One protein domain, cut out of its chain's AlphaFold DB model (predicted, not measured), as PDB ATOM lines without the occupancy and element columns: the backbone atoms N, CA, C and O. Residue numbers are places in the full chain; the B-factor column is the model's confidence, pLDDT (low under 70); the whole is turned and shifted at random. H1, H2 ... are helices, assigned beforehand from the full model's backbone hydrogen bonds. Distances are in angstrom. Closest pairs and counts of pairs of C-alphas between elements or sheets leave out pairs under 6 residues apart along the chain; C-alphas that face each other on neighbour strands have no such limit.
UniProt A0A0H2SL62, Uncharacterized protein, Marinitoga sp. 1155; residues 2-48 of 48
ATOM      1  N   ASN A   2     124.994 147.442 138.597       49.16
ATOM      2  CA  ASN A   2     125.812 146.508 137.814       49.16
ATOM      3  C   ASN A   2     127.282 146.806 138.113       49.16
ATOM      4  O   ASN A   2     127.829 147.755 137.560       49.16
ATOM      5  N   PHE A   3     127.877 146.022 139.009       61.72
ATOM      6  CA  PHE A   3     129.303 146.097 139.343       61.72
ATOM      7  C   PHE A   3     130.194 145.453 138.266       61.72
ATOM      8  O   PHE A   3     131.406 145.595 138.316       61.72
ATOM      9  N   ASP A   4     129.598 144.802 137.262       69.62
ATOM     10  CA  ASP A   4     130.313 144.073 136.206       69.62
ATOM     11  C   ASP A   4     130.633 144.921 134.961       69.62
ATOM     12  O   ASP A   4     131.042 144.382 133.934       69.62
ATOM     13  N   ASN A   5     130.407 146.242 134.990       80.69
ATOM     14  CA  ASN A   5     130.812 147.108 133.882       80.69
ATOM     15  C   ASN A   5     132.251 147.600 134.112       80.69
ATOM     16  O   ASN A   5     132.434 148.519 134.909       80.69
ATOM     17  N   PRO A   6     133.255 147.088 133.375       80.12
ATOM     18  CA  PRO A   6     134.660 147.453 133.582       80.12
ATOM     19  C   PRO A   6     134.975 148.915 133.230       80.12
ATOM     20  O   PRO A   6     136.060 149.394 133.534       80.12
ATOM     21  N   ASN A   7     134.041 149.623 132.584       82.44
ATOM     22  CA  ASN A   7     134.176 151.034 132.221       82.44
ATOM     23  C   ASN A   7     133.403 151.974 133.162       82.44
ATOM     24  O   ASN A   7     133.349 153.179 132.912       82.44
ATOM     25  N   ALA A   8     132.738 151.445 134.193       85.56
ATOM     26  CA  ALA A   8     132.021 152.241 135.179       85.56
ATOM     27  C   ALA A   8     132.790 152.233 136.498       85.56
ATOM     28  O   ALA A   8     132.863 151.210 137.169       85.56
ATOM     29  N   TYR A   9     133.316 153.393 136.877       86.50
ATOM     30  CA  TYR A   9     134.091 153.553 138.102       86.50
ATOM     31  C   TYR A   9     133.276 154.240 139.191       86.50
ATOM     32  O   TYR A   9     132.511 155.175 138.927       86.50
ATOM     33  N   ILE A  10     133.496 153.827 140.437       90.56
ATOM     34  CA  ILE A  10     133.122 154.647 141.592       90.56
ATOM     35  C   ILE A  10     134.007 155.903 141.572       90.56
ATOM     36  O   ILE A  10     135.178 155.843 141.202       90.56
ATOM     37  N   CYS A  11     133.465 157.058 141.969       92.62
ATOM     38  CA  CYS A  11     134.205 158.323 141.933       92.62
ATOM     39  C   CYS A  11     135.560 158.251 142.658       92.62
ATOM     40  O   CYS A  11     136.562 158.742 142.144       92.62
ATOM     41  N   SER A  12     135.604 157.606 143.821       94.69
ATOM     42  CA  SER A  12     136.822 157.416 144.607       94.69
ATOM     43  C   SER A  12     137.810 156.442 143.964       94.69
ATOM     44  O   SER A  12     139.010 156.691 144.011       94.69
ATOM     45  N   GLU A  13     137.330 155.386 143.306       93.81
ATOM     46  CA  GLU A  13     138.186 154.480 142.534       93.81
ATOM     47  C   GLU A  13     138.864 155.216 141.373       93.81
ATOM     48  O   GLU A  13     140.076 155.106 141.198       93.81
ATOM     49  N   LEU A  14     138.099 156.000 140.603       94.00
ATOM     50  CA  LEU A  14     138.637 156.756 139.470       94.00
ATOM     51  C   LEU A  14     139.775 157.684 139.910       94.00
ATOM     52  O   LEU A  14     140.837 157.695 139.293       94.00
ATOM     53  N   ILE A  15     139.565 158.443 140.988       95.12
ATOM     54  CA  ILE A  15     140.588 159.346 141.520       95.12
ATOM     55  C   ILE A  15     141.813 158.560 141.992       95.12
ATOM     56  O   ILE A  15     142.931 158.919 141.633       95.12
ATOM     57  N   ALA A  16     141.630 157.468 142.738       95.06
ATOM     58  CA  ALA A  16     142.750 156.667 143.221       95.06
ATOM     59  C   ALA A  16     143.598 156.077 142.084       95.06
ATOM     60  O   ALA A  16     144.821 156.069 142.188       95.06
ATOM     61  N   ARG A  17     142.974 155.664 140.972       93.62
ATOM     62  CA  ARG A  17     143.688 155.214 139.764       93.62
ATOM     63  C   ARG A  17     144.522 156.332 139.133       93.62
ATOM     64  O   ARG A  17     145.688 156.110 138.844       93.62
ATOM     65  N   ILE A  18     143.966 157.540 139.002       94.94
ATOM     66  CA  ILE A  18     144.693 158.698 138.448       94.94
ATOM     67  C   ILE A  18     145.951 159.018 139.272       94.94
ATOM     68  O   ILE A  18     146.997 159.317 138.701       94.94
ATOM     69  N   TYR A  19     145.863 158.957 140.603       95.62
ATOM     70  CA  TYR A  19     147.022 159.171 141.479       95.62
ATOM     71  C   TYR A  19     148.037 158.023 141.395       95.62
ATOM     72  O   TYR A  19     149.241 158.277 141.330       95.62
ATOM     73  N   HIS A  20     147.567 156.777 141.316       94.88
ATOM     74  CA  HIS A  20     148.432 155.610 141.142       94.88
ATOM     75  C   HIS A  20     149.247 155.685 139.842       94.88
ATOM     76  O   HIS A  20     150.450 155.433 139.853       94.88
ATOM     77  N   ASP A  21     148.632 156.129 138.739       95.50
ATOM     78  CA  ASP A  21     149.293 156.280 137.433       95.50
ATOM     79  C   ASP A  21     150.479 157.263 137.463       95.50
ATOM     80  O   ASP A  21     151.388 157.176 136.634       95.50
ATOM     81  N   VAL A  22     150.496 158.190 138.428       95.81
ATOM     82  CA  VAL A  22     151.589 159.154 138.644       95.81
ATOM     83  C   VAL A  22     152.474 158.803 139.847       95.81
ATOM     84  O   VAL A  22     153.317 159.608 140.243       95.81
ATOM     85  N   GLY A  23     152.326 157.596 140.402       94.88
ATOM     86  CA  GLY A  23     153.175 157.049 141.463       94.88
ATOM     87  C   GLY A  23     152.762 157.417 142.889       94.88
ATOM     88  O   GLY A  23     153.594 157.328 143.788       94.88
ATOM     89  N   VAL A  24     151.513 157.839 143.106       94.50
ATOM     90  CA  VAL A  24     150.969 158.152 144.437       94.50
ATOM     91  C   VAL A  24     149.947 157.091 144.841       94.50
ATOM     92  O   VAL A  24     148.838 157.028 144.309       94.50
ATOM     93  N   ASP A  25     150.306 156.279 145.831       92.94
ATOM     94  CA  ASP A  25     149.486 155.161 146.293       92.94
ATOM     95  C   ASP A  25     148.584 155.559 147.467       92.94
ATOM     96  O   ASP A  25     148.954 155.440 148.631       92.94
ATOM     97  N   ILE A  26     147.347 155.972 147.171       90.75
ATOM     98  CA  ILE A  26     146.344 156.274 148.211       90.75
ATOM     99  C   ILE A  26     145.966 155.005 149.001       90.75
ATOM    100  O   ILE A  26     145.787 155.048 150.218       90.75
ATOM    101  N   LYS A  27     145.799 153.873 148.302       88.44
ATOM    102  CA  LYS A  27     145.447 152.561 148.867       88.44
ATOM    103  C   LYS A  27     145.807 151.461 147.870       88.44
ATOM    104  O   LYS A  27     145.629 151.637 146.671       88.44
ATOM    105  N   GLN A  28     146.225 150.295 148.362       81.88
ATOM    106  CA  GLN A  28     146.648 149.182 147.499       81.88
ATOM    107  C   GLN A  28     145.506 148.515 146.710       81.88
ATOM    108  O   GLN A  28     145.745 147.967 145.641       81.88
ATOM    109  N   ASN A  29     144.271 148.534 147.224       85.62
ATOM    110  CA  ASN A  29     143.129 147.875 146.583       85.62
ATOM    111  C   ASN A  29     142.165 148.908 145.981       85.62
ATOM    112  O   ASN A  29     141.224 149.349 146.647       85.62
ATOM    113  N   LEU A  30     142.447 149.312 144.737       82.56
ATOM    114  CA  LEU A  30     141.796 150.436 144.052       82.56
ATOM    115  C   LEU A  30     140.286 150.225 143.830       82.56
ATOM    116  O   LEU A  30     139.521 151.183 143.907       82.56
ATOM    117  N   GLU A  31     139.842 148.978 143.651       81.62
ATOM    118  CA  GLU A  31     138.434 148.611 143.400       81.62
ATOM    119  C   GLU A  31     137.514 148.827 144.620       81.62
ATOM    120  O   GLU A  31     136.291 148.848 144.495       81.62
ATOM    121  N   PHE A  32     138.089 149.022 145.812       86.50
ATOM    122  CA  PHE A  32     137.353 149.217 147.068       86.50
ATOM    123  C   PHE A  32     137.763 150.503 147.797       86.50
ATOM    124  O   PHE A  32     137.675 150.593 149.027       86.50
ATOM    125  N   VAL A  33     138.243 151.503 147.055       92.31
ATOM    126  CA  VAL A  33     138.562 152.815 147.623       92.31
ATOM    127  C   VAL A  33     137.271 153.582 147.855       92.31
ATOM    128  O   VAL A  33     136.495 153.819 146.931       92.31
ATOM    129  N   SER A  34     137.048 153.999 149.095       94.56
ATOM    130  CA  SER A  34     135.969 154.903 149.476       94.56
ATOM    131  C   SER A  34     136.441 156.364 149.463       94.56
ATOM    132  O   SER A  34     137.641 156.630 149.548       94.56
ATOM    133  N   PRO A  35     135.527 157.348 149.409       95.31
ATOM    134  CA  PRO A  35     135.909 158.754 149.547       95.31
ATOM    135  C   PRO A  35     136.633 159.070 150.868       95.31
ATOM    136  O   PRO A  35     137.488 159.950 150.906       95.31
ATOM    137  N   ASP A  36     136.310 158.345 151.941       95.25
ATOM    138  CA  ASP A  36     136.920 158.529 153.263       95.25
ATOM    139  C   ASP A  36     138.386 158.055 153.293       95.25
ATOM    140  O   ASP A  36     139.215 158.705 153.926       95.25
ATOM    141  N   ASP A  37     138.729 157.005 152.530       94.06
ATOM    142  CA  ASP A  37     140.119 156.560 152.355       94.06
ATOM    143  C   ASP A  37     140.989 157.666 151.730       94.06
ATOM    144  O   ASP A  37     142.108 157.901 152.175       94.06
ATOM    145  N   ILE A  38     140.460 158.385 150.731       94.00
ATOM    146  CA  ILE A  38     141.162 159.514 150.099       94.00
ATOM    147  C   ILE A  38     141.319 160.660 151.102       94.00
ATOM    148  O   ILE A  38     142.406 161.212 151.251       94.00
ATOM    149  N   ALA A  39     140.244 161.009 151.814       94.38
ATOM    150  CA  ALA A  39     140.241 162.128 152.753       94.38
ATOM    151  C   ALA A  39     141.198 161.938 153.944       94.38
ATOM    152  O   ALA A  39     141.619 162.927 154.542       94.38
ATOM    153  N   LYS A  40     141.517 160.686 154.302       93.38
ATOM    154  CA  LYS A  40     142.408 160.324 155.417       93.38
ATOM    155  C   LYS A  40     143.803 159.873 154.977       93.38
ATOM    156  O   LYS A  40     144.594 159.486 155.833       93.38
ATOM    157  N   SER A  41     144.097 159.890 153.679       92.94
ATOM    158  CA  SER A  41     145.406 159.505 153.154       92.94
ATOM    159  C   SER A  41     146.506 160.437 153.666       92.94
ATOM    160  O   SER A  41     146.327 161.654 153.689       92.94
ATOM    161  N   GLU A  42     147.655 159.867 154.034       94.12
ATOM    162  CA  GLU A  42     148.841 160.625 154.467       94.12
ATOM    163  C   GLU A  42     149.445 161.475 153.334       94.12
ATOM    164  O   GLU A  42     150.115 162.471 153.597       94.12
ATOM    165  N   GLU A  43     149.135 161.137 152.078       92.69
ATOM    166  CA  GLU A  43     149.545 161.873 150.875       92.69
ATOM    167  C   GLU A  43     148.740 163.170 150.664       92.69
ATOM    168  O   GLU A  43     149.095 164.008 149.832       92.69
ATOM    169  N   MET A  44     147.632 163.347 151.395       92.62
ATOM    170  CA  MET A  44     146.708 164.467 151.222       92.62
ATOM    171  C   MET A  44     146.825 165.469 152.367       92.62
ATOM    172  O   MET A  44     146.810 165.124 153.547       92.62
ATOM    173  N   ILE A  45     146.843 166.756 152.015       94.31
ATOM    174  CA  ILE A  45     146.751 167.857 152.974       94.31
ATOM    175  C   ILE A  45     145.420 168.588 152.812       94.31
ATOM    176  O   ILE A  45     144.988 168.920 151.708       94.31
ATOM    177  N   LYS A  46     144.760 168.878 153.935       93.44
ATOM    178  CA  LYS A  46     143.557 169.709 153.949       93.44
ATOM    179  C   LYS A  46     143.925 171.171 153.683       93.44
ATOM    180  O   LYS A  46     144.667 171.768 154.457       93.44
ATOM    181  N   ILE A  47     143.350 171.755 152.633       93.62
ATOM    182  CA  ILE A  47     143.449 173.189 152.325       93.62
ATOM    183  C   ILE A  47     142.247 173.908 152.967       93.62
ATOM    184  O   ILE A  47     141.130 173.388 152.907       93.62
ATOM    185  N   LEU A  48     142.489 175.041 153.640       80.81
ATOM    186  CA  LEU A  48     141.485 175.851 154.355       80.81
ATOM    187  C   LEU A  48     140.918 176.975 153.486       80.81
ATOM    188  O   LEU A  48     141.720 177.603 152.761       80.81
TER     189      LEU A  48
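What this domain is: This is residues 2 to 48 of the 48 residues of an uncharacterized protein of Marinitoga sp. 1155 (UniProt A0A0H2SL62). The model has little regular structure: helix H1 and the much shorter H2 make a small body, joined by a loop, residues 22 to 34, that folds back from the last residue of H1 towards its first. Residues 2 to 8 stick out, and the two ends of the printed part lie far apart. The 47 printed residues hold two named helices, H1 then H2, and no named strand; the class is all helix, with 16 residues in named elements. The whole is only just compact, close to loose, with a radius of gyration of the C-alphas of 11.3 A, and elongated, spanning 36 by 21 by 16 A.

Where its parts are: H1, residues 11 to 21, begins at C-alpha 11 (134.205, 158.323, 141.933) and is 15.9 A long. H2, residues 35 to 39, ends at C-alpha 39 (140.241, 162.128, 152.753).

How they stand to each other: H1 and H2 touch; their closest C-alphas, those of Ser 12 and Pro 35, are 5.2 A apart. In both, every O i to N i+4 pair is within hydrogen-bond range.

The domain as a whole: The C-alphas farthest apart, of Asp 4 and Leu 48, are 38.3 A apart. The printed part has no cut. The link from H1 to H2 is long. Residues 2 to 4 have pLDDT under 70.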